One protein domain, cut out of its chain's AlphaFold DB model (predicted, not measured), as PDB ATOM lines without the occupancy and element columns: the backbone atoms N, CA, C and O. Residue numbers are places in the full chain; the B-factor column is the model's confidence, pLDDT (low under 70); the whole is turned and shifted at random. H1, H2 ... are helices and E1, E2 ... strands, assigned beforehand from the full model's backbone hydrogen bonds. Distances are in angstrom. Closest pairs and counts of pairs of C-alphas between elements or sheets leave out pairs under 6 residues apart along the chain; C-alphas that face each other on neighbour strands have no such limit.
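Overview. This is residues 109 to 220 and 238 to 327 of the 495 residues of the protein "Small ribosomal subunit biogenesis GTPase RsgA" of Spirochaetaceae bacterium (UniProt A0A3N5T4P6). A strongly twisted six-stranded sheet, with H1 and H2 over one face and H4 over the other, makes three layers; beyond H1, the helices H5 to H8 make a second part, where H5 packs on H1 while H6, H7 and the loop 281 to 295 reach out to one end of the longest axis. The 202 printed residues hold eight named helices and six named strands, in the order E1 H1 E2 H2 E3 H3 E4 H4 E5 E6 H5 H6 H7 H8. The sheet runs E3 E2 E1 E4 E6 E5, mixed, and the class is mixed. The whole is compact, with a radius of gyration of the C-alphas of 18.3 A and spans of 60 by 42 by 25 A.

Arrangement. E1, residues 114 to 120, and E2, residues 143 to 149, are parallel neighbours, with N 117 and O 145 2.8 A apart. H1, residues 127 to 139, is on the sheet at a height of 9.2 A; its closest C-alpha to E1 is that of Ala 137, 6.3 A from Ile 115. H2, residues 157 to 165, is on the same face, over E3, residues 173 to 175; their closest C-alphas, of Glu 165 and Val 173, are 6.6 A apart. E3 is parallel to E2, with N 174 and O 146 2.8 A apart. E1, H1, E2 and E2, H2, E3 are strand-helix-strand units, parallel neighbour strands with a helix between, with right-handed crossovers. H3, residues 184 to 188, only grazes the sheet; between E3 and E4, residues 196 to 201, it makes a split unit, with E2 and E1 between the strands, also right-handed. E4 is parallel to E1, with N 200 and O 116 2.8 A apart. H4, residues 207 to 215, is on the opposite face. E5, residues 240 to 243, and E6, residues 249 to 252, form an antiparallel hairpin, with N 242 and O 250 2.8 A apart; E6 is parallel to E4, with N 197 and O 249 2.8 A apart. H5, residues 266 to 271, touches H1; the closest C-alphas, of Glu 139 and Gly 267, are 4.1 A apart. H6, residues 273 to 280, touches H7, residues 296 to 302, at a steep tilt of 66 degrees; the closest C-alphas, of Leu 278 and Ile 297, are 5.8 A apart. H8, residues 308 to 327, only just touches H1, with 3 pairs of C-alphas within 8 A, the closest those of Arg 128 and Ser 313. Every O i to N i+4 pair is within hydrogen-bond range in H1, H2, H3, H4, H6, H7 and H8, and 1 of 2 in H5.

Along the chain. E1 begins at C-alpha 114 (121.806, 125.232, 137.973) and is 19.0 A long; H1 is 18.6 A, E2 18.7 A and E4 17.1 A. H8, the longest helix at 29.1 A, ends at C-alpha 327 (108.838, 101.797, 128.450).

Size, cuts and confidence. The farthest C-alphas, of Ser 217 and Pro 293, are 60.4 A apart. Residues 221 to 237 are not printed, with 10.4 A between C-alphas 220 and 238. The links E6 to H5 and H6 to H7 are long. Mean pLDDT of the printed part is 86.3; residues 217 to 220, 238 to 239 and 253 to 265 are under 70.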
ATOM      1  N   ALA A 109     120.559 119.220 126.496       89.56
ATOM      2  CA  ALA A 109     121.682 119.888 127.130       89.56
ATOM      3  C   ALA A 109     122.286 118.985 128.211       89.56
ATOM      4  O   ALA A 109     121.582 118.161 128.799       89.56
ATOM      5  N   ALA A 110     123.574 119.150 128.487       93.19
ATOM      6  CA  ALA A 110     124.296 118.382 129.491       93.19
ATOM      7  C   ALA A 110     125.204 119.274 130.342       93.19
ATOM      8  O   ALA A 110     125.575 120.375 129.936       93.19
ATOM      9  N   ASN A 111     125.582 118.773 131.521       95.62
ATOM     10  CA  ASN A 111     126.452 119.462 132.479       95.62
ATOM     11  C   ASN A 111     125.941 120.874 132.822       95.62
ATOM     12  O   ASN A 111     126.696 121.846 132.833       95.62
ATOM     13  N   ILE A 112     124.631 120.965 133.055       94.94
ATOM     14  CA  ILE A 112     123.969 122.102 133.686       94.94
ATOM     15  C   ILE A 112     124.177 121.980 135.197       94.94
ATOM     16  O   ILE A 112     123.829 120.959 135.789       94.94
ATOM     17  N   ASP A 113     124.715 123.012 135.828       95.94
ATOM     18  CA  ASP A 113     124.898 123.041 137.277       95.94
ATOM     19  C   ASP A 113     123.628 123.548 137.976       95.94
ATOM     20  O   ASP A 113     123.250 123.035 139.029       95.94
ATOM     21  N   ILE A 114     122.960 124.545 137.380       95.50
ATOM     22  CA  ILE A 114     121.806 125.232 137.973       95.50
ATOM     23  C   ILE A 114     120.654 125.339 136.971       95.50
ATOM     24  O   ILE A 114     120.841 125.775 135.835       95.50
ATOM     25  N   ILE A 115     119.437 125.007 137.405       94.06
ATOM     26  CA  ILE A 115     118.208 125.272 136.649       94.06
ATOM     27  C   ILE A 115     117.382 126.325 137.382       94.06
ATOM     28  O   ILE A 115     116.847 126.077 138.461       94.06
ATOM     29  N   PHE A 116     117.215 127.492 136.761       94.56
ATOM     30  CA  PHE A 116     116.288 128.508 137.242       94.56
ATOM     31  C   PHE A 116     114.869 128.196 136.777       94.56
ATOM     32  O   PHE A 116     114.577 128.214 135.579       94.56
ATOM     33  N   ILE A 117     113.969 127.951 137.724       93.88
ATOM     34  CA  ILE A 117     112.546 127.728 137.478       93.88
ATOM     35  C   ILE A 117     111.831 129.076 137.545       93.88
ATOM     36  O   ILE A 117     111.493 129.572 138.617       93.88
ATOM     37  N   ILE A 118     111.599 129.677 136.383       92.94
ATOM     38  CA  ILE A 118     110.979 130.989 136.226       92.94
ATOM     39  C   ILE A 118     109.455 130.857 136.218       92.94
ATOM     40  O   ILE A 118     108.863 130.261 135.310       92.94
ATOM     41  N   THR A 119     108.815 131.497 137.191       92.25
ATOM     42  CA  THR A 119     107.359 131.646 137.272       92.25
ATOM     43  C   THR A 119     107.008 133.124 137.362       92.25
ATOM     44  O   THR A 119     107.583 133.841 138.171       92.25
ATOM     45  N   GLY A 120     106.081 133.595 136.528       92.25
ATOM     46  CA  GLY A 120     105.558 134.957 136.646       92.25
ATOM     47  C   GLY A 120     104.537 135.052 137.777       92.25
ATOM     48  O   GLY A 120     103.654 134.199 137.870       92.25
ATOM     49  N   LEU A 121     104.625 136.099 138.598       93.00
ATOM     50  CA  LEU A 121     103.634 136.480 139.611       93.00
ATOM     51  C   LEU A 121     102.436 137.224 138.987       93.00
ATOM     52  O   LEU A 121     101.942 138.214 139.516       93.00
ATOM     53  N   ASP A 122     101.990 136.736 137.833       88.12
ATOM     54  CA  ASP A 122     100.811 137.190 137.105       88.12
ATOM     55  C   ASP A 122      99.789 136.038 137.009       88.12
ATOM     56  O   ASP A 122      99.808 135.094 137.804       88.12
ATOM     57  N   LEU A 123      98.905 136.069 136.007       83.19
ATOM     58  CA  LEU A 123      97.928 135.001 135.751       83.19
ATOM     59  C   LEU A 123      98.560 133.616 135.489       83.19
ATOM     60  O   LEU A 123      97.845 132.614 135.445       83.19
ATOM     61  N   ASN A 124      99.883 133.530 135.315       76.50
ATOM     62  CA  ASN A 124     100.603 132.275 135.119       76.50
ATOM     63  C   ASN A 124     101.103 131.625 136.414       76.50
ATOM     64  O   ASN A 124     101.644 130.514 136.326       76.50
ATOM     65  N   TYR A 125     100.934 132.259 137.581       90.81
ATOM     66  CA  TYR A 125     101.349 131.678 138.857       90.81
ATOM     67  C   TYR A 125     100.614 130.358 139.117       90.81
ATOM     68  O   TYR A 125      99.385 130.289 139.179       90.81
ATOM     69  N   ASN A 126     101.379 129.272 139.237       90.31
ATOM     70  CA  ASN A 126     100.827 127.942 139.453       90.31
ATOM     71  C   ASN A 126     101.801 127.073 140.250       90.31
ATOM     72  O   ASN A 126     102.763 126.533 139.701       90.31
ATOM     73  N   LEU A 127     101.486 126.877 141.528       91.50
ATOM     74  CA  LEU A 127     102.300 126.096 142.457       91.50
ATOM     75  C   LEU A 127     102.541 124.653 141.982       91.50
ATOM     76  O   LEU A 127     103.655 124.146 142.032       91.50
ATOM     77  N   ARG A 128     101.517 124.008 141.411       90.00
ATOM     78  CA  ARG A 128     101.595 122.619 140.916       90.00
ATOM     79  C   ARG A 128     102.509 122.493 139.700       90.00
ATOM     80  O   ARG A 128     103.102 121.445 139.453       90.00
ATOM     81  N   ARG A 129     102.633 123.568 138.919       88.62
ATOM     82  CA  ARG A 129     103.576 123.635 137.803       88.62
ATOM     83  C   ARG A 129     105.016 123.770 138.302       88.62
ATOM     84  O   ARG A 129     105.892 123.142 137.716       88.62
ATOM     85  N   ILE A 130     105.240 124.526 139.378       92.12
ATOM     86  CA  ILE A 130     106.554 124.640 140.025       92.12
ATOM     87  C   ILE A 130     107.008 123.272 140.544       92.12
ATOM     88  O   ILE A 130     108.106 122.853 140.205       92.12
ATOM     89  N   GLU A 131     106.149 122.525 141.246       91.50
ATOM     90  CA  GLU A 131     106.454 121.155 141.711       91.50
ATOM     91  C   GLU A 131     106.894 120.234 140.571       91.50
ATOM     92  O   GLU A 131     107.886 119.517 140.677       91.50
ATOM     93  N   ARG A 132     106.185 120.288 139.437       88.50
ATOM     94  CA  ARG A 132     106.574 119.524 138.248       88.50
ATOM     95  C   ARG A 132     107.965 119.928 137.758       88.50
ATOM     96  O   ARG A 132     108.760 119.055 137.428       88.50
ATOM     97  N   PHE A 133     108.246 121.226 137.669       89.75
ATOM     98  CA  PHE A 133     109.551 121.722 137.231       89.75
ATOM     99  C   PHE A 133     110.675 121.364 138.203       89.75
ATOM    100  O   PHE A 133     111.761 121.031 137.742       89.75
ATOM    101  N   LEU A 134     110.404 121.368 139.510       91.81
ATOM    102  CA  LEU A 134     111.342 120.905 140.530       91.81
ATOM    103  C   LEU A 134     111.693 119.432 140.312       91.81
ATOM    104  O   LEU A 134     112.873 119.101 140.270       91.81
ATOM    105  N   ALA A 135     110.694 118.578 140.073       88.81
ATOM    106  CA  ALA A 135     110.928 117.146 139.881       88.81
ATOM    107  C   ALA A 135     111.803 116.886 138.648       88.81
ATOM    108  O   ALA A 135     112.716 116.072 138.681       88.81
ATOM    109  N   ILE A 136     111.564 117.632 137.567       86.56
ATOM    110  CA  ILE A 136     112.364 117.552 136.339       86.56
ATOM    111  C   ILE A 136     113.790 118.072 136.556       86.56
ATOM    112  O   ILE A 136     114.737 117.506 136.017       86.56
ATOM    113  N   ALA A 137     113.953 119.169 137.300       90.00
ATOM    114  CA  ALA A 137     115.268 119.734 137.567       90.00
ATOM    115  C   ALA A 137     116.126 118.764 138.389       90.00
ATOM    116  O   ALA A 137     117.252 118.472 137.989       90.00
ATOM    117  N   TRP A 138     115.561 118.194 139.453       90.25
ATOM    118  CA  TRP A 138     116.240 117.187 140.263       90.25
ATOM    119  C   TRP A 138     116.575 115.926 139.479       90.25
ATOM    120  O   TRP A 138     117.705 115.450 139.551       90.25
ATOM    121  N   GLU A 139     115.646 115.451 138.649       86.31
ATOM    122  CA  GLU A 139     115.886 114.298 137.780       86.31
ATOM    123  C   GLU A 139     117.026 114.541 136.781       86.31
ATOM    124  O   GLU A 139     117.797 113.641 136.465       86.31
ATOM    125  N   SER A 140     117.189 115.781 136.309       86.62
ATOM    126  CA  SER A 140     118.309 116.120 135.429       86.62
ATOM    127  C   SER A 140     119.672 116.065 136.128       86.62
ATOM    128  O   SER A 140     120.692 116.077 135.442       86.62
ATOM    129  N   GLY A 141     119.713 116.042 137.465       90.06
ATOM    130  CA  GLY A 141     120.926 116.141 138.281       90.06
ATOM    131  C   GLY A 141     121.419 117.575 138.522       90.06
ATOM    132  O   GLY A 141     122.453 117.765 139.159       90.06
ATOM    133  N   ALA A 142     120.714 118.592 138.017       92.19
ATOM    134  CA  ALA A 142     121.051 120.000 138.236       92.19
ATOM    135  C   ALA A 142     120.361 120.561 139.492       92.19
ATOM    136  O   ALA A 142     119.231 120.189 139.805       92.19
ATOM    137  N   LYS A 143     121.002 121.519 140.180       94.69
ATOM    138  CA  LYS A 143     120.407 122.182 141.351       94.69
ATOM    139  C   LYS A 143     119.296 123.148 140.898       94.69
ATOM    140  O   LYS A 143     119.593 124.086 140.151       94.69
ATOM    141  N   PRO A 144     118.037 122.996 141.343       95.31
ATOM    142  CA  PRO A 144     117.002 123.977 141.057       95.31
ATOM    143  C   PRO A 144     117.162 125.246 141.905       95.31
ATOM    144  O   PRO A 144     117.638 125.203 143.038       95.31
ATOM    145  N   VAL A 145     116.704 126.370 141.359       97.06
ATOM    146  CA  VAL A 145     116.443 127.632 142.069       97.06
ATOM    147  C   VAL A 145     115.129 128.187 141.532       97.06
ATOM    148  O   VAL A 145     114.975 128.328 140.317       97.06
ATOM    149  N   VAL A 146     114.163 128.497 142.395       96.88
ATOM    150  CA  VAL A 146     112.875 129.048 141.949       96.88
ATOM    151  C   VAL A 146     112.962 130.567 141.882       96.88
ATOM    152  O   VAL A 146     113.415 131.222 142.814       96.88
ATOM    153  N   VAL A 147     112.506 131.141 140.770       96.31
ATOM    154  CA  VAL A 147     112.505 132.586 140.538       96.31
ATOM    155  C   VAL A 147     111.084 133.042 140.229       96.31
ATOM    156  O   VAL A 147     110.513 132.725 139.181       96.31
ATOM    157  N   LEU A 148     110.523 133.815 141.149       96.25
ATOM    158  CA  LEU A 148     109.231 134.476 141.057       96.25
ATOM    159  C   LEU A 148     109.428 135.843 140.398       96.25
ATOM    160  O   LEU A 148     109.746 136.834 141.050       96.25
ATOM    161  N   ASN A 149     109.305 135.874 139.075       94.88
ATOM    162  CA  ASN A 149     109.459 137.081 138.269       94.88
ATOM    163  C   ASN A 149     108.169 137.921 138.267       94.88
ATOM    164  O   ASN A 149     107.097 137.428 138.614       94.88
ATOM    165  N   LYS A 150     108.253 139.165 137.783       94.12
ATOM    166  CA  LYS A 150     107.144 140.133 137.737       94.12
ATOM    167  C   LYS A 150     106.612 140.484 139.129       94.12
ATOM    168  O   LYS A 150     105.413 140.682 139.311       94.12
ATOM    169  N   SER A 151     107.499 140.547 140.124       94.31
ATOM    170  CA  SER A 151     107.136 140.921 141.496       94.31
ATOM    171  C   SER A 151     106.496 142.310 141.593       94.31
ATOM    172  O   SER A 151     105.808 142.600 142.558       94.31
ATOM    173  N   ASP A 152     106.710 143.169 140.598       93.19
ATOM    174  CA  ASP A 152     106.067 144.477 140.453       93.19
ATOM    175  C   ASP A 152     104.550 144.408 140.206       93.19
ATOM    176  O   ASP A 152     103.847 145.366 140.514       93.19
ATOM    177  N   LEU A 153     104.034 143.281 139.706       92.25
ATOM    178  CA  LEU A 153     102.606 143.085 139.427       92.25
ATOM    179  C   LEU A 153     101.840 142.439 140.589       92.25
ATOM    180  O   LEU A 153     100.623 142.273 140.507       92.25
ATOM    181  N   CYS A 154     102.528 142.050 141.663       92.06
ATOM    182  CA  CYS A 154     101.945 141.302 142.768       92.06
ATOM    183  C   CYS A 154     102.101 142.076 144.077       92.06
ATOM    184  O   CYS A 154     103.212 142.374 144.498       92.06
ATOM    185  N   ALA A 155     100.990 142.378 144.751       91.81
ATOM    186  CA  ALA A 155     101.028 143.015 146.070       91.81
ATOM    187  C   ALA A 155     101.440 142.036 147.190       91.81
ATOM    188  O   ALA A 155     101.975 142.448 148.214       91.81
ATOM    189  N   GLU A 156     101.216 140.735 146.988       93.75
ATOM    190  CA  GLU A 156     101.373 139.669 147.989       93.75
ATOM    191  C   GLU A 156     102.645 138.828 147.754       93.75
ATOM    192  O   GLU A 156     102.633 137.609 147.925       93.75
ATOM    193  N   VAL A 157     103.750 139.450 147.323       95.06
ATOM    194  CA  VAL A 157     104.986 138.736 146.927       95.06
ATOM    195  C   VAL A 157     105.478 137.778 148.012       95.06
ATOM    196  O   VAL A 157     105.748 136.615 147.715       95.06
ATOM    197  N   GLU A 158     105.552 138.236 149.263       95.25
ATOM    198  CA  GLU A 158     106.051 137.417 150.375       95.25
ATOM    199  C   GLU A 158     105.142 136.219 150.665       95.25
ATOM    200  O   GLU A 158     105.630 135.118 150.897       95.25
ATOM    201  N   GLN A 159     103.820 136.380 150.554       94.81
ATOM    202  CA  GLN A 159     102.896 135.257 150.702       94.81
ATOM    203  C   GLN A 159     103.122 134.210 149.604       94.81
ATOM    204  O   GLN A 159     103.200 133.016 149.893       94.81
ATOM    205  N   ARG A 160     103.273 134.644 148.344       95.00
ATOM    206  CA  ARG A 160     103.566 133.743 147.214       95.00
ATOM    207  C   ARG A 160     104.914 133.056 147.371       95.00
ATOM    208  O   ARG A 160     105.043 131.886 147.030       95.00
ATOM    209  N   LYS A 161     105.901 133.761 147.915       95.56
ATOM    210  CA  LYS A 161     107.203 133.194 148.243       95.56
ATOM    211  C   LYS A 161     107.077 132.094 149.300       95.56
ATOM    212  O   LYS A 161     107.526 130.985 149.032       95.56
ATOM    213  N   CYS A 162     106.372 132.338 150.407       94.44
ATOM    214  CA  CYS A 162     106.137 131.327 151.444       94.44
ATOM    215  C   CYS A 162     105.363 130.099 150.927       94.44
ATOM    216  O   CYS A 162     105.693 128.966 151.276       94.44
ATOM    217  N   GLU A 163     104.357 130.296 150.066       93.69
ATOM    218  CA  GLU A 163     103.638 129.191 149.410       93.69
ATOM    219  C   GLU A 163     104.603 128.294 148.617       93.69
ATOM    220  O   GLU A 163     104.511 127.068 148.679       93.69
ATOM    221  N   VAL A 164     105.549 128.892 147.893       95.19
ATOM    222  CA  VAL A 164     106.533 128.168 147.082       95.19
ATOM    223  C   VAL A 164     107.589 127.495 147.950       95.19
ATOM    224  O   VAL A 164     107.904 126.333 147.716       95.19
ATOM    225  N   GLU A 165     108.089 128.174 148.978       94.38
ATOM    226  CA  GLU A 165     109.029 127.602 149.949       94.38
ATOM    227  C   GLU A 165     108.447 126.361 150.638       94.38
ATOM    228  O   GLU A 165     109.160 125.377 150.823       94.38
ATOM    229  N   SER A 166     107.136 126.337 150.919       90.44
ATOM    230  CA  SER A 166     106.481 125.161 151.515       90.44
ATOM    231  C   SER A 166     106.468 123.912 150.622       90.44
ATOM    232  O   SER A 166     106.298 122.807 151.128       90.44
ATOM    233  N   VAL A 167     106.643 124.063 149.302       88.88
ATOM    234  CA  VAL A 167     106.683 122.937 148.346       88.88
ATOM    235  C   VAL A 167     108.074 122.687 147.768       88.88
ATOM    236  O   VAL A 167     108.266 121.694 147.069       88.88
ATOM    237  N   ALA A 168     109.021 123.591 148.023       89.62
ATOM    238  CA  ALA A 168     110.372 123.604 147.476       89.62
ATOM    239  C   ALA A 168     111.405 123.491 148.611       89.62
ATOM    240  O   ALA A 168     112.317 124.308 148.732       89.62
ATOM    241  N   MET A 169     111.237 122.489 149.477       84.19
ATOM    242  CA  MET A 169     112.114 122.276 150.631       84.19
ATOM    243  C   MET A 169     113.578 122.136 150.187       84.19
ATOM    244  O   MET A 169     113.890 121.395 149.258       84.19
ATOM    245  N   GLY A 170     114.478 122.890 150.826       85.38
ATOM    246  CA  GLY A 170     115.906 122.903 150.482       85.38
ATOM    247  C   GLY A 170     116.260 123.617 149.167       85.38
ATOM    248  O   GLY A 170     117.415 123.564 148.744       85.38
ATOM    249  N   VAL A 171     115.298 124.290 148.526       94.31
ATOM    250  CA  VAL A 171     115.493 125.035 147.276       94.31
ATOM    251  C   VAL A 171     115.357 126.532 147.520       94.31
ATOM    252  O   VAL A 171     114.393 126.998 148.121       94.31
ATOM    253  N   ASP A 172     116.317 127.298 147.005       96.38
ATOM    254  CA  ASP A 172     116.317 128.753 147.119       96.38
ATOM    255  C   ASP A 172     115.163 129.365 146.293       96.38
ATOM    256  O   ASP A 172     114.977 129.018 145.119       96.38
ATOM    257  N   VAL A 173     114.406 130.296 146.889       97.06
ATOM    258  CA  VAL A 173     113.295 131.013 146.235       97.06
ATOM    259  C   VAL A 173     113.591 132.512 146.187       97.06
ATOM    260  O   VAL A 173     113.709 133.182 147.213       97.06
ATOM    261  N   LEU A 174     113.693 133.055 144.976       96.75
ATOM    262  CA  LEU A 174     113.956 134.469 144.718       96.75
ATOM    263  C   LEU A 174     112.702 135.143 144.167       96.75
ATOM    264  O   LEU A 174     112.042 134.580 143.300       96.75
ATOM    265  N   ALA A 175     112.409 136.366 144.601       96.19
ATOM    266  CA  ALA A 175     111.406 137.217 143.971       96.19
ATOM    267  C   ALA A 175     112.104 138.394 143.286       96.19
ATOM    268  O   ALA A 175     112.904 139.075 143.921       96.19
ATOM    269  N   ILE A 176     111.837 138.602 141.995       95.81
ATOM    270  CA  ILE A 176     112.505 139.628 141.185       95.81
ATOM    271  C   ILE A 176     111.520 140.333 140.245       95.81
ATOM    272  O   ILE A 176     110.466 139.798 139.885       95.81
ATOM    273  N   SER A 177     111.919 141.503 139.751       94.56
ATOM    274  CA  SER A 177     111.289 142.142 138.593       94.56
ATOM    275  C   SER A 177     112.344 142.350 137.519       94.56
ATOM    276  O   SER A 177     113.132 143.290 137.590       94.56
ATOM    277  N   ALA A 178     112.359 141.474 136.510       90.88
ATOM    278  CA  ALA A 178     113.273 141.622 135.379       90.88
ATOM    279  C   ALA A 178     113.022 142.928 134.606       90.88
ATOM    280  O   ALA A 178     113.971 143.560 134.157       90.88
ATOM    281  N   PHE A 179     111.757 143.359 134.508       88.25
ATOM    282  CA  PHE A 179     111.370 144.600 133.833       88.25
ATOM    283  C   PHE A 179     111.962 145.839 134.519       88.25
ATOM    284  O   PHE A 179     112.574 146.674 133.864       88.25
ATOM    285  N   ASN A 180     111.856 145.917 135.850       88.81
ATOM    286  CA  ASN A 180     112.414 147.026 136.632       88.81
ATOM    287  C   ASN A 180     113.873 146.794 137.064       88.81
ATOM    288  O   ASN A 180     114.397 147.558 137.870       88.81
ATOM    289  N   GLN A 181     114.505 145.708 136.601       88.06
ATOM    290  CA  GLN A 181     115.826 145.233 137.041       88.06
ATOM    291  C   GLN A 181     115.973 145.098 138.571       88.06
ATOM    292  O   GLN A 181     117.077 145.138 139.117       88.06
ATOM    293  N   LYS A 182     114.857 144.907 139.282       90.25
ATOM    294  CA  LYS A 182     114.827 144.800 140.741       90.25
ATOM    295  C   LYS A 182     115.248 143.397 141.167       90.25
ATOM    296  O   LYS A 182     114.723 142.414 140.643       90.25
ATOM    297  N   ASP A 183     116.181 143.324 142.115       91.44
ATOM    298  CA  ASP A 183     116.691 142.088 142.733       91.44
ATOM    299  C   ASP A 183     117.338 141.089 141.748       91.44
ATOM    300  O   ASP A 183     117.692 139.968 142.110       91.44
ATOM    301  N   LEU A 184     117.606 141.508 140.502       89.94
ATOM    302  CA  LEU A 184     118.279 140.689 139.486       89.94
ATOM    303  C   LEU A 184     119.716 140.311 139.897       89.94
ATOM    304  O   LEU A 184     120.231 139.264 139.502       89.94
ATOM    305  N   ALA A 185     120.354 141.146 140.723       90.38
ATOM    306  CA  ALA A 185     121.673 140.874 141.284       90.38
ATOM    307  C   ALA A 185     121.696 139.586 142.129       90.38
ATOM    308  O   ALA A 185     122.702 138.880 142.110       90.38
ATOM    309  N   GLU A 186     120.600 139.237 142.814       92.44
ATOM    310  CA  GLU A 186     120.504 137.992 143.589       92.44
ATOM    311  C   GLU A 186     120.592 136.761 142.686       92.44
ATOM    312  O   GLU A 186     121.288 135.802 143.013       92.44
ATOM    313  N   LEU A 187     119.969 136.814 141.506       91.44
ATOM    314  CA  LEU A 187     120.054 135.749 140.509       91.44
ATOM    315  C   LEU A 187     121.478 135.635 139.944       91.44
ATOM    316  O   LEU A 187     122.017 134.531 139.843       91.44
ATOM    317  N   LYS A 188     122.133 136.766 139.644       90.94
ATOM    318  CA  LYS A 188     123.515 136.783 139.128       90.94
ATOM    319  C   LYS A 188     124.524 136.119 140.076       90.94
ATOM    320  O   LYS A 188     125.473 135.508 139.596       90.94
ATOM    321  N   LYS A 189     124.313 136.149 141.401       93.19
ATOM    322  CA  LYS A 189     125.216 135.509 142.390       93.19
ATOM    323  C   LYS A 189     125.401 134.003 142.182       93.19
ATOM    324  O   LYS A 189     126.412 133.453 142.620       93.19
ATOM    325  N   TYR A 190     124.439 133.343 141.544       94.50
ATOM    326  CA  TYR A 190     124.492 131.913 141.249       94.50
ATOM    327  C   TYR A 190     125.323 131.604 139.997       94.50
ATOM    328  O   TYR A 190     125.947 130.547 139.931       94.50
ATOM    329  N   ILE A 191     125.371 132.517 139.021       93.06
ATOM    330  CA  ILE A 191     126.048 132.297 137.737       93.06
ATOM    331  C   ILE A 191     127.485 132.819 137.827       93.06
ATOM    332  O   ILE A 191     127.809 133.914 137.382       93.06
ATOM    333  N   LYS A 192     128.345 132.036 138.479       93.06
ATOM    334  CA  LYS A 192     129.776 132.336 138.642       93.06
ATOM    335  C   LYS A 192     130.601 131.751 137.483       93.06
ATOM    336  O   LYS A 192     130.117 130.846 136.801       93.06
ATOM    337  N   PRO A 193     131.864 132.181 137.277       93.06
ATOM    338  CA  PRO A 193     132.783 131.504 136.359       93.06
ATOM    339  C   PRO A 193     132.798 129.983 136.566       93.06
ATOM    340  O   PRO A 193     132.825 129.509 137.702       93.06
ATOM    341  N   GLY A 194     132.738 129.223 135.471       92.56
ATOM    342  CA  GLY A 194     132.643 127.761 135.496       92.56
ATOM    343  C   GLY A 194     131.241 127.185 135.726       92.56
ATOM    344  O   GLY A 194     131.045 126.003 135.463       92.56
ATOM    345  N   ILE A 195     130.261 127.989 136.155       96.19
ATOM    346  CA  ILE A 195     128.883 127.539 136.393       96.19
ATOM    347  C   ILE A 195     128.037 127.696 135.133       96.19
ATOM    348  O   ILE A 195     128.054 128.733 134.468       96.19
ATOM    349  N   THR A 196     127.259 126.661 134.836       95.69
ATOM    350  CA  THR A 196     126.336 126.605 133.704       95.69
ATOM    351  C   THR A 196     124.901 126.621 134.198       95.69
ATOM    352  O   THR A 196     124.463 125.703 134.893       95.69
ATOM    353  N   ALA A 197     124.156 127.650 133.811       94.56
ATOM    354  CA  ALA A 197     122.753 127.806 134.146       94.56
ATOM    355  C   ALA A 197     121.842 127.509 132.948       94.56
ATOM    356  O   ALA A 197     122.179 127.789 131.799       94.56
ATOM    357  N   ALA A 198     120.648 126.996 133.220       92.31
ATOM    358  CA  ALA A 198     119.568 126.903 132.245       92.31
ATOM    359  C   ALA A 198     118.266 127.459 132.832       92.31
ATOM    360  O   ALA A 198     118.098 127.539 134.049       92.31
ATOM    361  N   PHE A 199     117.335 127.842 131.960       89.44
ATOM    362  CA  PHE A 199     116.076 128.470 132.356       89.44
ATOM    363  C   PHE A 199     114.888 127.587 131.981       89.44
ATOM    364  O   PHE A 199     114.678 127.251 130.815       89.44
ATOM    365  N   LEU A 200     114.073 127.263 132.978       87.44
ATOM    366  CA  LEU A 200     112.861 126.466 132.860       87.44
ATOM    367  C   LEU A 200     111.655 127.311 133.252       87.44
ATOM    368  O   LEU A 200     111.741 128.123 134.159       87.44
ATOM    369  N   GLY A 201     110.517 127.161 132.581       85.38
ATOM    370  CA  GLY A 201     109.321 127.919 132.946       85.38
ATOM    371  C   GLY A 201     108.339 128.075 131.801       85.38
ATOM    372  O   GLY A 201     108.685 127.888 130.632       85.38
ATOM    373  N   SER A 202     107.111 128.473 132.118       77.50
ATOM    374  CA  SER A 202     106.059 128.688 131.120       77.50
ATOM    375  C   SER A 202     106.407 129.777 130.106       77.50
ATOM    376  O   SER A 202     107.228 130.668 130.361       77.50
ATOM    377  N   SER A 203     105.775 129.711 128.932       76.75
ATOM    378  CA  SER A 203     105.754 130.852 128.012       76.75
ATOM    379  C   SER A 203     105.193 132.085 128.732       76.75
ATOM    380  O   SER A 203     104.335 131.949 129.600       76.75
ATOM    381  N   GLY A 204     105.731 133.270 128.444       77.75
ATOM    382  CA  GLY A 204     105.312 134.518 129.097       77.75
ATOM    383  C   GLY A 204     105.835 134.753 130.524       77.75
ATOM    384  O   GLY A 204     105.655 135.849 131.046       77.75
ATOM    385  N   ALA A 205     106.550 133.805 131.146       85.00
ATOM    386  CA  ALA A 205     107.124 133.985 132.492       85.00
ATOM    387  C   ALA A 205     108.300 134.994 132.552       85.00
ATOM    388  O   ALA A 205     108.755 135.358 133.634       85.00
ATOM    389  N   GLY A 206     108.796 135.459 131.397       85.06
ATOM    390  CA  GLY A 206     109.877 136.452 131.297       85.06
ATOM    391  C   GLY A 206     111.297 135.878 131.224       85.06
ATOM    392  O   GLY A 206     112.248 136.582 131.540       85.06
ATOM    393  N   LYS A 207     111.466 134.616 130.793       86.88
ATOM    394  CA  LYS A 207     112.788 133.972 130.627       86.88
ATOM    395  C   LYS A 207     113.722 134.766 129.706       86.88
ATOM    396  O   LYS A 207     114.829 135.086 130.115       86.88
ATOM    397  N   SER A 208     113.265 135.116 128.498       82.31
ATOM    398  CA  SER A 208     114.075 135.882 127.537       82.31
ATOM    399  C   SER A 208     114.457 137.255 128.090       82.31
ATOM    400  O   SER A 208     115.609 137.651 127.982       82.31
ATOM    401  N   THR A 209     113.524 137.940 128.764       86.06
ATOM    402  CA  THR A 209     113.780 139.226 129.432       86.06
ATOM    403  C   THR A 209     114.878 139.103 130.488       86.06
ATOM    404  O   THR A 209     115.783 139.932 130.526       86.06
ATOM    405  N   ILE A 210     114.838 138.055 131.318       89.25
ATOM    406  CA  ILE A 210     115.880 137.780 132.316       89.25
ATOM    407  C   ILE A 210     117.222 137.518 131.628       89.25
ATOM    408  O   ILE A 210     118.218 138.127 132.005       89.25
ATOM    409  N   ILE A 211     117.256 136.655 130.609       87.81
ATOM    410  CA  ILE A 211     118.496 136.306 129.905       87.81
ATOM    411  C   ILE A 211     119.124 137.547 129.250       87.81
ATOM    412  O   ILE A 211     120.305 137.799 129.467       87.81
ATOM    413  N   ASN A 212     118.344 138.371 128.541       86.25
ATOM    414  CA  ASN A 212     118.834 139.625 127.952       86.25
ATOM    415  C   ASN A 212     119.355 140.595 129.018       86.25
ATOM    416  O   ASN A 212     120.419 141.191 128.850       86.25
ATOM    417  N   SER A 213     118.652 140.704 130.150       87.19
ATOM    418  CA  SER A 213     119.076 141.564 131.263       87.19
ATOM    419  C   SER A 213     120.395 141.097 131.887       87.19
ATOM    420  O   SER A 213     121.206 141.915 132.315       87.19
ATOM    421  N   ILE A 214     120.637 139.783 131.936       86.94
ATOM    422  CA  ILE A 214     121.902 139.218 132.424       86.94
ATOM    423  C   ILE A 214     123.026 139.435 131.403       86.94
ATOM    424  O   ILE A 214     124.137 139.771 131.807       86.94
ATOM    425  N   LEU A 215     122.737 139.273 130.108       83.88
ATOM    426  CA  LEU A 215     123.697 139.479 129.019       83.88
ATOM    427  C   LEU A 215     124.087 140.953 128.835       83.88
ATOM    428  O   LEU A 215     125.149 141.228 128.287       83.88
ATOM    429  N   GLY A 216     123.248 141.893 129.279       77.38
ATOM    430  CA  GLY A 216     123.454 143.326 129.044       77.38
ATOM    431  C   GLY A 216     123.242 143.735 127.581       77.38
ATOM    432  O   GLY A 216     123.721 144.783 127.158       77.38
ATOM    433  N   SER A 217     122.552 142.899 126.800       65.50
ATOM    434  CA  SER A 217     122.308 143.087 125.367       65.50
ATOM    435  C   SER A 217     121.053 142.332 124.925       65.50
ATOM    436  O   SER A 217     120.814 141.219 125.402       65.50
ATOM    437  N   ASP A 218     120.309 142.879 123.962       60.94
ATOM    438  CA  ASP A 218     119.112 142.258 123.371       60.94
ATOM    439  C   ASP A 218     119.467 141.181 122.331       60.94
ATOM    440  O   ASP A 218     119.141 141.277 121.150       60.94
ATOM    441  N   LEU A 219     120.191 140.147 122.764       59.72
ATOM    442  CA  LEU A 219     120.592 139.037 121.892       59.72
ATOM    443  C   LEU A 219     119.442 138.059 121.610       59.72
ATOM    444  O   LEU A 219     119.460 137.381 120.581       59.72
ATOM    445  N   LEU A 220     118.445 137.970 122.497       59.28
ATOM    446  CA  LEU A 220     117.246 137.162 122.283       59.28
ATOM    447  C   LEU A 220     116.056 138.048 121.927       59.28
ATOM    448  O   LEU A 220     115.733 138.990 122.647       59.28
ATOM    449  N   PHE A 238     118.909 128.455 117.599       47.41
ATOM    450  CA  PHE A 238     120.259 128.106 118.029       47.41
ATOM    451  C   PHE A 238     120.217 127.399 119.388       47.41
ATOM    452  O   PHE A 238     119.693 127.928 120.362       47.41
ATOM    453  N   ARG A 239     120.716 126.157 119.419       63.78
ATOM    454  CA  ARG A 239     121.018 125.407 120.643       63.78
ATOM    455  C   ARG A 239     122.431 125.774 121.066       63.78
ATOM    456  O   ARG A 239     123.381 125.153 120.589       63.78
ATOM    457  N   GLU A 240     122.574 126.801 121.887       83.88
ATOM    458  CA  GLU A 240     123.889 127.350 122.205       83.88
ATOM    459  C   GLU A 240     124.099 127.549 123.705       83.88
ATOM    460  O   GLU A 240     123.175 127.875 124.452       83.88
ATOM    461  N   LEU A 241     125.337 127.309 124.122       89.56
ATOM    462  CA  LEU A 241     125.897 127.725 125.392       89.56
ATOM    463  C   LEU A 241     126.498 129.119 125.197       89.56
ATOM    464  O   LEU A 241     127.421 129.305 124.411       89.56
ATOM    465  N   ILE A 242     125.947 130.092 125.912       89.88
ATOM    466  CA  ILE A 242     126.284 131.509 125.812       89.88
ATOM    467  C   ILE A 242     127.157 131.886 127.008       89.88
ATOM    468  O   ILE A 242     126.782 131.633 128.154       89.88
ATOM    469  N   PHE A 243     128.304 132.509 126.750       89.56
ATOM    470  CA  PHE A 243     129.174 133.050 127.792       89.56
ATOM    471  C   PHE A 243     128.662 134.406 128.268       89.56
ATOM    472  O   PHE A 243     128.351 135.276 127.455       89.56
ATOM    473  N   LEU A 244     128.583 134.592 129.585       89.62
ATOM    474  CA  LEU A 244     128.172 135.868 130.161       89.62
ATOM    475  C   LEU A 244     129.370 136.820 130.321       89.62
ATOM    476  O   LEU A 244     130.460 136.352 130.666       89.62
ATOM    477  N   PRO A 245     129.177 138.146 130.167       84.94
ATOM    478  CA  PRO A 245     130.240 139.134 130.385       84.94
ATOM    479  C   PRO A 245     130.831 139.088 131.800       84.94
ATOM    480  O   PRO A 245     132.042 139.203 131.972       84.94
ATOM    481  N   ASP A 246     129.974 138.858 132.800       81.62
ATOM    482  CA  ASP A 246     130.336 138.793 134.223       81.62
ATOM    483  C   ASP A 246     130.879 137.401 134.640       81.62
ATOM    484  O   ASP A 246     131.179 137.163 135.812       81.62
ATOM    485  N   GLY A 247     131.022 136.474 133.684       85.94
ATOM    486  CA  GLY A 247     131.437 135.092 133.907       85.94
ATOM    487  C   GLY A 247     130.275 134.106 134.072       85.94
ATOM    488  O   GLY A 247     129.134 134.468 134.344       85.94
ATOM    489  N   GLY A 248     130.585 132.822 133.885       92.06
ATOM    490  CA  GLY A 248     129.587 131.754 133.836       92.06
ATOM    491  C   GLY A 248     128.889 131.666 132.478       92.06
ATOM    492  O   GLY A 248     129.237 132.363 131.521       92.06
ATOM    493  N   MET A 249     127.953 130.727 132.370       93.56
ATOM    494  CA  MET A 249     127.369 130.320 131.093       93.56
ATOM    495  C   MET A 249     125.867 130.101 131.210       93.56
ATOM    496  O   MET A 249     125.376 129.643 132.243       93.56
ATOM    497  N   VAL A 250     125.144 130.368 130.127       91.44
ATOM    498  CA  VAL A 250     123.707 130.114 130.009       91.44
ATOM    499  C   VAL A 250     123.431 129.218 128.816       91.44
ATOM    500  O   VAL A 250     123.914 129.473 127.718       91.44
ATOM    501  N   ILE A 251     122.610 128.192 129.013       88.81
ATOM    502  CA  ILE A 251     122.060 127.383 127.930       88.81
ATOM    503  C   ILE A 251     120.602 127.796 127.704       88.81
ATOM    504  O   ILE A 251     119.742 127.571 128.557       88.81
ATOM    505  N   ASP A 252     120.316 128.358 126.528       76.25
ATOM    506  CA  ASP A 252     118.952 128.597 126.042       76.25
ATOM    507  C   ASP A 252     118.705 127.706 124.827       76.25
ATOM    508  O   ASP A 252     119.118 128.000 123.709       76.25
ATOM    509  N   THR A 253     118.048 126.567 125.043       61.72
ATOM    510  CA  THR A 253     117.600 125.720 123.938       61.72
ATOM    511  C   THR A 253     116.071 125.700 123.896       61.72
ATOM    512  O   THR A 253     115.421 125.507 124.929       61.72
ATOM    513  N   PRO A 254     115.443 125.823 122.709       54.94
ATOM    514  CA  PRO A 254     113.986 125.743 122.569       54.94
ATOM    515  C   PRO A 254     113.363 124.470 123.176       54.94
ATOM    516  O   PRO A 254     112.194 124.474 123.547       54.94
ATOM    517  N   GLY A 255     114.143 123.391 123.327       53.09
ATOM    518  CA  GLY A 255     113.719 122.134 123.954       53.09
ATOM    519  C   GLY A 255     113.481 122.206 125.467       53.09
ATOM    520  O   GLY A 255     112.773 121.351 125.985       53.09
ATOM    521  N   MET A 256     113.990 123.233 126.156       57.28
ATOM    522  CA  MET A 256     113.681 123.493 127.571       57.28
ATOM    523  C   MET A 256     112.286 124.116 127.759       57.28
ATOM    524  O   MET A 256     111.792 124.213 128.878       57.28
ATOM    525  N   ARG A 257     111.639 124.589 126.680       52.81
ATOM    526  CA  ARG A 257     110.412 125.405 126.752       52.81
ATOM    527  C   ARG A 257     109.115 124.583 126.759       52.81
ATOM    528  O   ARG A 257     108.081 125.107 127.164       52.81
ATOM    529  N   GLU A 258     109.171 123.304 126.389       50.41
ATOM    530  CA  GLU A 258     108.028 122.381 126.366       50.41
ATOM    531  C   GLU A 258     108.449 121.025 126.939       50.41
ATOM    532  O   GLU A 258     109.173 120.266 126.294       50.41
ATOM    533  N   ILE A 259     108.036 120.716 128.172       55.44
ATOM    534  CA  ILE A 259     108.585 119.555 128.881       55.44
ATOM    535  C   ILE A 259     107.677 118.335 128.794       55.44
ATOM    536  O   ILE A 259     106.574 118.304 129.352       55.44
ATOM    537  N   GLN A 260     108.222 117.284 128.188       51.78
ATOM    538  CA  GLN A 260     107.838 115.906 128.461       51.78
ATOM    539  C   GLN A 260     108.916 115.292 129.346       51.78
ATOM    540  O   GLN A 260     110.095 115.371 129.014       51.78
ATOM    541  N   VAL A 261     108.496 114.714 130.469       55.03
ATOM    542  CA  VAL A 261     109.379 114.069 131.441       55.03
ATOM    543  C   VAL A 261     110.160 112.935 130.758       55.03
ATOM    544  O   VAL A 261     109.607 112.193 129.934       55.03
ATOM    545  N   TRP A 262     111.444 112.826 131.089       53.94
ATOM    546  CA  TRP A 262     112.324 111.705 130.765       53.94
ATOM    547  C   TRP A 262     113.261 111.496 131.956       53.94
ATOM    548  O   TRP A 262     113.948 112.440 132.328       53.94
ATOM    549  N   GLY A 263     113.256 110.304 132.552       57.56
ATOM    550  CA  GLY A 263     114.064 109.998 133.734       57.56
ATOM    551  C   GLY A 263     113.409 108.966 134.655       57.56
ATOM    552  O   GLY A 263     112.308 108.487 134.365       57.56
ATOM    553  N   ASN A 264     114.126 108.627 135.719       59.25
ATOM    554  CA  ASN A 264     113.767 107.725 136.806       59.25
ATOM    555  C   ASN A 264     112.865 108.422 137.846       59.25
ATOM    556  O   ASN A 264     112.489 109.581 137.697       59.25
ATOM    557  N   ASP A 265     112.477 107.693 138.896       65.94
ATOM    558  CA  ASP A 265     111.590 108.198 139.956       65.94
ATOM    559  C   ASP A 265     112.329 109.046 141.027       65.94
ATOM    560  O   ASP A 265     111.692 109.571 141.943       65.94
ATOM    561  N   ASP A 266     113.654 109.222 140.920       72.25
ATOM    562  CA  ASP A 266     114.497 109.852 141.952       72.25
ATOM    563  C   ASP A 266     114.181 111.347 142.130       72.25
ATOM    564  O   ASP A 266     114.039 111.832 143.257       72.25
ATOM    565  N   GLY A 267     113.993 112.085 141.028       78.19
ATOM    566  CA  GLY A 267     113.612 113.498 141.091       78.19
ATOM    567  C   GLY A 267     112.234 113.734 141.719       78.19
ATOM    568  O   GLY A 267     111.984 114.792 142.298       78.19
ATOM    569  N   LEU A 268     111.332 112.749 141.650       83.25
ATOM    570  CA  LEU A 268     110.011 112.837 142.275       83.25
ATOM    571  C   LEU A 268     110.102 112.701 143.798       83.25
ATOM    572  O   LEU A 268     109.449 113.468 144.509       83.25
ATOM    573  N   ALA A 269     110.921 111.761 144.280       83.56
ATOM    574  CA  ALA A 269     111.117 111.520 145.706       83.56
ATOM    575  C   ALA A 269     111.648 112.767 146.430       83.56
ATOM    576  O   ALA A 269     111.197 113.067 147.528       83.56
ATOM    577  N   GLN A 270     112.524 113.548 145.789       84.31
ATOM    578  CA  GLN A 270     113.065 114.782 146.377       84.31
ATOM    579  C   GLN A 270     112.026 115.904 146.529       84.31
ATOM    580  O   GLN A 270     112.104 116.701 147.456       84.31
ATOM    581  N   VAL A 271     111.044 116.005 145.627       86.75
ATOM    582  CA  VAL A 271     110.022 117.074 145.686       86.75
ATOM    583  C   VAL A 271     108.882 116.738 146.638       86.75
ATOM    584  O   VAL A 271     108.262 117.638 147.209       86.75
ATOM    585  N   PHE A 272     108.577 115.450 146.769       89.56
ATOM    586  CA  PHE A 272     107.450 114.938 147.542       89.56
ATOM    587  C   PHE A 272     107.912 114.065 148.712       89.56
ATOM    588  O   PHE A 272     107.219 113.120 149.085       89.56
ATOM    589  N   GLU A 273     109.075 114.380 149.287       88.25
ATOM    590  CA  GLU A 273     109.642 113.681 150.445       88.25
ATOM    591  C   GLU A 273     108.651 113.647 151.617       88.25
ATOM    592  O   GLU A 273     108.425 112.595 152.208       88.25
ATOM    593  N   ASP A 274     107.949 114.758 151.864       88.81
ATOM    594  CA  ASP A 274     106.855 114.865 152.836       88.81
ATOM    595  C   ASP A 274     105.761 113.803 152.620       88.81
ATOM    596  O   ASP A 274     105.248 113.210 153.572       88.81
ATOM    597  N   ILE A 275     105.408 113.533 151.363       90.75
ATOM    598  CA  ILE A 275     104.406 112.526 151.001       90.75
ATOM    599  C   ILE A 275     104.975 111.113 151.123       90.75
ATOM    600  O   ILE A 275     104.270 110.239 151.621       90.75
ATOM    601  N   GLU A 276     106.213 110.870 150.690       89.38
ATOM    602  CA  GLU A 276     106.858 109.552 150.811       89.38
ATOM    603  C   GLU A 276     107.039 109.158 152.289       89.38
ATOM    604  O   GLU A 276     106.725 108.030 152.678       89.38
ATOM    605  N   GLU A 277     107.428 110.101 153.152       90.69
ATOM    606  CA  GLU A 277     107.512 109.888 154.600       90.69
ATOM    607  C   GLU A 277     106.151 109.567 155.228       90.69
ATOM    608  O   GLU A 277     106.047 108.692 156.096       90.69
ATOM    609  N   LEU A 278     105.092 110.273 154.819       91.44
ATOM    610  CA  LEU A 278     103.732 109.987 155.277       91.44
ATOM    611  C   LEU A 278     103.244 108.630 154.759       91.44
ATOM    612  O   LEU A 278     102.634 107.877 155.516       91.44
ATOM    613  N   ALA A 279     103.532 108.286 153.504       90.25
ATOM    614  CA  ALA A 279     103.168 107.000 152.923       90.25
ATOM    615  C   ALA A 279     103.843 105.834 153.664       90.25
ATOM    616  O   ALA A 279     103.184 104.830 153.943       90.25
ATOM    617  N   GLY A 280     105.104 105.996 154.083       90.62
ATOM    618  CA  GLY A 280     105.832 105.021 154.903       90.62
ATOM    619  C   GLY A 280     105.258 104.805 156.312       90.62
ATOM    620  O   GLY A 280     105.535 103.782 156.935       90.62
ATOM    621  N   LYS A 281     104.426 105.730 156.811       93.00
ATOM    622  CA  LYS A 281     103.735 105.629 158.113       93.00
ATOM    623  C   LYS A 281     102.360 104.958 158.014       93.00
ATOM    624  O   LYS A 281     101.672 104.823 159.027       93.00
ATOM    625  N   CYS A 282     101.928 104.545 156.823       93.38
ATOM    626  CA  CYS A 282     100.684 103.800 156.671       93.38
ATOM    627  C   CYS A 282     100.730 102.464 157.420       93.38
ATOM    628  O   CYS A 282     101.735 101.757 157.425       93.38
ATOM    629  N   ARG A 283      99.584 102.065 157.983       91.69
ATOM    630  CA  ARG A 283      99.425 100.757 158.639       91.69
ATOM    631  C   ARG A 283      99.746  99.572 157.715       91.69
ATOM    632  O   ARG A 283     100.191  98.533 158.195       91.69
ATOM    633  N   PHE A 284      99.463  99.713 156.421       88.81
ATOM    634  CA  PHE A 284      99.669  98.684 155.403       88.81
ATOM    635  C   PHE A 284     100.735  99.138 154.406       88.81
ATOM    636  O   PHE A 284     100.694 100.281 153.951       88.81
ATOM    637  N   ALA A 285     101.648  98.234 154.041       85.56
ATOM    638  CA  ALA A 285     102.730  98.509 153.093       85.56
ATOM    639  C   ALA A 285     102.235  98.692 151.642       85.56
ATOM    640  O   ALA A 285     102.880  99.367 150.850       85.56
ATOM    641  N   ASP A 286     101.082  98.117 151.300       84.81
ATOM    642  CA  ASP A 286     100.424  98.163 149.989       84.81
ATOM    643  C   ASP A 286      99.207  99.111 149.968       84.81
ATOM    644  O   ASP A 286      98.274  98.949 149.179       84.81
ATOM    645  N   CYS A 287      99.194 100.111 150.854       87.12
ATOM    646  CA  CYS A 287      98.106 101.078 150.953       87.12
ATOM    647  C   CYS A 287      97.950 101.885 149.649       87.12
ATOM    648  O   CYS A 287      98.872 102.577 149.230       87.12
ATOM    649  N   ASN A 288      96.756 101.891 149.042       84.75
ATOM    650  CA  ASN A 288      96.452 102.737 147.877       84.75
ATOM    651  C   ASN A 288      96.032 104.160 148.270       84.75
ATOM    652  O   ASN A 288      95.670 104.967 147.410       84.75
ATOM    653  N   HIS A 289      96.039 104.460 149.569       88.50
ATOM    654  CA  HIS A 289      95.647 105.735 150.160       88.50
ATOM    655  C   HIS A 289      94.217 106.184 149.805       88.50
ATOM    656  O   HIS A 289      93.924 107.379 149.766       88.50
ATOM    657  N   GLN A 290      93.306 105.237 149.559       82.31
ATOM    658  CA  GLN A 290      91.938 105.521 149.122       82.31
ATOM    659  C   GLN A 290      90.899 105.349 150.219       82.31
ATOM    660  O   GLN A 290      90.108 106.260 150.443       82.31
ATOM    661  N   LYS A 291      90.825 104.171 150.845       84.38
ATOM    662  CA  LYS A 291      89.780 103.766 151.816       84.38
ATOM    663  C   LYS A 291      90.310 102.918 152.967       84.38
ATOM    664  O   LYS A 291      89.548 102.547 153.852       84.38
ATOM    665  N   GLU A 292      91.601 102.636 152.964       87.31
ATOM    666  CA  GLU A 292      92.254 101.767 153.921       87.31
ATOM    667  C   GLU A 292      92.283 102.404 155.326       87.31
ATOM    668  O   GLU A 292      92.611 103.590 155.455       87.31
ATOM    669  N   PRO A 293      91.955 101.643 156.388       86.00
ATOM    670  CA  PRO A 293      92.020 102.139 157.759       86.00
ATOM    671  C   PRO A 293      93.478 102.301 158.218       86.00
ATOM    672  O   PRO A 293      94.311 101.433 157.967       86.00
ATOM    673  N   GLY A 294      93.787 103.386 158.934       87.12
ATOM    674  CA  GLY A 294      95.165 103.691 159.356       87.12
ATOM    675  C   GLY A 294      96.063 104.185 158.214       87.12
ATOM    676  O   GLY A 294      97.267 103.934 158.212       87.12
ATOM    677  N   CYS A 295      95.472 104.837 157.208       93.31
ATOM    678  CA  CYS A 295      96.210 105.522 156.155       93.31
ATOM    679  C   CYS A 295      96.673 106.903 156.644       93.31
ATOM    680  O   CYS A 295      95.860 107.826 156.742       93.31
ATOM    681  N   ALA A 296      97.977 107.055 156.880       93.56
ATOM    682  CA  ALA A 296      98.577 108.301 157.356       93.56
ATOM    683  C   ALA A 296      98.394 109.469 156.366       93.56
ATOM    684  O   ALA A 296      98.169 110.600 156.781       93.56
ATOM    685  N   ILE A 297      98.393 109.198 155.054       93.31
ATOM    686  CA  ILE A 297      98.101 110.212 154.025       93.31
ATOM    687  C   ILE A 297      96.684 110.770 154.168       93.31
ATOM    688  O   ILE A 297      96.477 111.975 154.054       93.31
ATOM    689  N   ARG A 298      95.691 109.907 154.408       91.62
ATOM    690  CA  ARG A 298      94.305 110.361 154.574       91.62
ATOM    691  C   ARG A 298      94.131 111.143 155.857       91.62
ATOM    692  O   ARG A 298      93.513 112.192 155.821       91.62
ATOM    693  N   GLU A 299      94.718 110.659 156.944       92.88
ATOM    694  CA  GLU A 299      94.718 111.376 158.215       92.88
ATOM    695  C   GLU A 299      95.340 112.772 158.070       92.88
ATOM    696  O   GLU A 299      94.763 113.748 158.542       92.88
ATOM    697  N   ALA A 300      96.451 112.887 157.333       93.06
ATOM    698  CA  ALA A 300      97.095 114.162 157.029       93.06
ATOM    699  C   ALA A 300      96.231 115.094 156.156       93.06
ATOM    700  O   ALA A 300      96.258 116.313 156.317       93.06
ATOM    701  N   ILE A 301      95.442 114.544 155.232       93.50
ATOM    702  CA  ILE A 301      94.485 115.329 154.440       93.50
ATOM    703  C   ILE A 301      93.304 115.776 155.311       93.50
ATOM    704  O   ILE A 301      92.910 116.940 155.261       93.50
ATOM    705  N   ASP A 302      92.758 114.872 156.125       91.94
ATOM    706  CA  ASP A 302      91.585 115.116 156.966       91.94
ATOM    707  C   ASP A 302      91.892 116.134 158.084       91.94
ATOM    708  O   ASP A 302      91.028 116.935 158.440       91.94
ATOM    709  N   ASN A 303      93.127 116.157 158.603       93.19
ATOM    710  CA  ASN A 303      93.585 117.133 159.599       93.19
ATOM    711  C   ASN A 303      94.175 118.428 158.992       93.19
ATOM    712  O   ASN A 303      94.541 119.337 159.736       93.19
ATOM    713  N   GLY A 304      94.261 118.521 157.660       89.75
ATOM    714  CA  GLY A 304      94.729 119.704 156.933       89.75
ATOM    715  C   GLY A 304      96.249 119.895 156.859       89.75
ATOM    716  O   GLY A 304      96.691 120.907 156.319       89.75
ATOM    717  N   SER A 305      97.056 118.952 157.355       90.44
ATOM    718  CA  SER A 305      98.524 119.004 157.243       90.44
ATOM    719  C   SER A 305      99.048 118.686 155.836       90.44
ATOM    720  O   SER A 305     100.169 119.066 155.507       90.44
ATOM    721  N   LEU A 306      98.238 118.050 154.981       90.50
ATOM    722  CA  LEU A 306      98.548 117.795 153.573       90.50
ATOM    723  C   LEU A 306      97.440 118.330 152.656       90.50
ATOM    724  O   LEU A 306      96.290 117.905 152.743       90.50
ATOM    725  N   ASP A 307      97.789 119.209 151.709       90.50
ATOM    726  CA  ASP A 307      96.839 119.680 150.691       90.50
ATOM    727  C   ASP A 307      96.432 118.513 149.761       90.50
ATOM    728  O   ASP A 307      97.284 117.972 149.040       90.50
ATOM    729  N   PRO A 308      95.136 118.147 149.668       90.56
ATOM    730  CA  PRO A 308      94.686 117.091 148.763       90.56
ATOM    731  C   PRO A 308      95.034 117.354 147.287       90.56
ATOM    732  O   PRO A 308      95.205 116.409 146.507       90.56
ATOM    733  N   LYS A 309      95.191 118.618 146.867       90.88
ATOM    734  CA  LYS A 309      95.670 118.948 145.513       90.88
ATOM    735  C   LYS A 309      97.146 118.592 145.320       90.88
ATOM    736  O   LYS A 309      97.497 118.170 144.216       90.88
ATOM    737  N   ARG A 310      97.989 118.724 146.354       91.00
ATOM    738  CA  ARG A 310      99.406 118.310 146.333       91.00
ATOM    739  C   ARG A 310      99.510 116.799 146.170       91.00
ATOM    740  O   ARG A 310     100.157 116.338 145.233       91.00
ATOM    741  N   PHE A 311      98.753 116.037 146.961       91.44
ATOM    742  CA  PHE A 311      98.710 114.576 146.834       91.44
ATOM    743  C   PHE A 311      98.231 114.114 145.446       91.44
ATOM    744  O   PHE A 311      98.825 113.235 144.822       91.44
ATOM    745  N   LYS A 312      97.201 114.764 144.887       90.50
ATOM    746  CA  LYS A 312      96.742 114.481 143.515       90.50
ATOM    747  C   LYS A 312      97.806 114.802 142.455       90.50
ATOM    748  O   LYS A 312      97.900 114.084 141.457       90.50
ATOM    749  N   SER A 313      98.573 115.878 142.647       88.56
ATOM    750  CA  SER A 313      99.706 116.254 141.788       88.56
ATOM    751  C   SER A 313     100.778 115.164 141.806       88.56
ATOM    752  O   SER A 313     101.150 114.659 140.746       88.56
ATOM    753  N   TYR A 314     101.165 114.721 143.004       90.12
ATOM    754  CA  TYR A 314     102.105 113.625 143.223       90.12
ATOM    755  C   TYR A 314     101.671 112.339 142.512       90.12
ATOM    756  O   TYR A 314     102.416 111.828 141.681       90.12
ATOM    757  N   LEU A 315     100.438 111.859 142.724       89.00
ATOM    758  CA  LEU A 315      99.944 110.640 142.064       89.00
ATOM    759  C   LEU A 315      99.973 110.746 140.533       89.00
ATOM    760  O   LEU A 315     100.286 109.775 139.838       89.00
ATOM    761  N   LYS A 316      99.633 111.923 139.992       87.38
ATOM    762  CA  LYS A 316      99.662 112.165 138.547       87.38
ATOM    763  C   LYS A 316     101.090 112.109 138.007       87.38
ATOM    764  O   LYS A 316     101.298 111.495 136.963       87.38
ATOM    765  N   LEU A 317     102.039 112.741 138.698       84.50
ATOM    766  CA  LEU A 317     103.449 112.735 138.311       84.50
ATOM    767  C   LEU A 317     104.047 111.335 138.456       84.50
ATOM    768  O   LEU A 317     104.591 110.839 137.477       84.50
ATOM    769  N   LYS A 318     103.837 110.650 139.586       86.06
ATOM    770  CA  LYS A 318     104.275 109.263 139.808       86.06
ATOM    771  C   LYS A 318     103.839 108.346 138.674       86.06
ATOM    772  O   LYS A 318     104.659 107.678 138.064       86.06
ATOM    773  N   LYS A 319     102.558 108.398 138.297       84.88
ATOM    774  CA  LYS A 319     102.034 107.604 137.176       84.88
ATOM    775  C   LYS A 319     102.705 107.935 135.839       84.88
ATOM    776  O   LYS A 319     102.894 107.037 135.020       84.88
ATOM    777  N   GLU A 320     103.010 109.208 135.586       81.25
ATOM    778  CA  GLU A 320     103.725 109.622 134.377       81.25
ATOM    779  C   GLU A 320     105.153 109.068 134.374       81.25
ATOM    780  O   GLU A 320     105.522 108.438 133.390       81.25
ATOM    781  N   PHE A 321     105.911 109.226 135.463       78.75
ATOM    782  CA  PHE A 321     107.282 108.718 135.589       78.75
ATOM    783  C   PHE A 321     107.358 107.185 135.509       78.75
ATOM    784  O   PHE A 321     108.091 106.663 134.669       78.75
ATOM    785  N   THR A 322     106.510 106.449 136.236       79.56
ATOM    786  CA  THR A 322     106.467 104.977 136.157       79.56
ATOM    787  C   THR A 322     106.179 104.496 134.731       79.56
ATOM    788  O   THR A 322     106.867 103.620 134.215       79.56
ATOM    789  N   TYR A 323     105.221 105.124 134.033       78.38
ATOM    790  CA  TYR A 323     104.926 104.785 132.638       78.38
ATOM    791  C   TYR A 323     106.139 104.987 131.714       78.38
ATOM    792  O   TYR A 323     106.315 104.251 130.742       78.38
ATOM    793  N   LEU A 324     106.976 105.991 131.981       71.50
ATOM    794  CA  LEU A 324     108.197 106.239 131.216       71.50
ATOM    795  C   LEU A 324     109.258 105.184 131.491       71.50
ATOM    796  O   LEU A 324     109.797 104.620 130.534       71.50
ATOM    797  N   ASN A 325     109.504 104.909 132.769       71.81
ATOM    798  CA  ASN A 325     110.480 103.931 133.222       71.81
ATOM    799  C   ASN A 325     110.153 102.532 132.668       71.81
ATOM    800  O   ASN A 325     110.996 101.878 132.054       71.81
ATOM    801  N   ASP A 326     108.883 102.117 132.722       72.06
ATOM    802  CA  ASP A 326     108.430 100.842 132.155       72.06
ATOM    803  C   ASP A 326     108.732 100.727 130.656       72.06
ATOM    804  O   ASP A 326     109.198  99.689 130.172       72.06
ATOM    805  N   ARG A 327     108.518 101.804 129.886       70.31
ATOM    806  CA  ARG A 327     108.838 101.797 128.450       70.31
ATOM    807  C   ARG A 327     110.340 101.757 128.185       70.31
ATOM    808  O   ARG A 327     110.741 101.150 127.186       70.31
TER     809      ARG A 327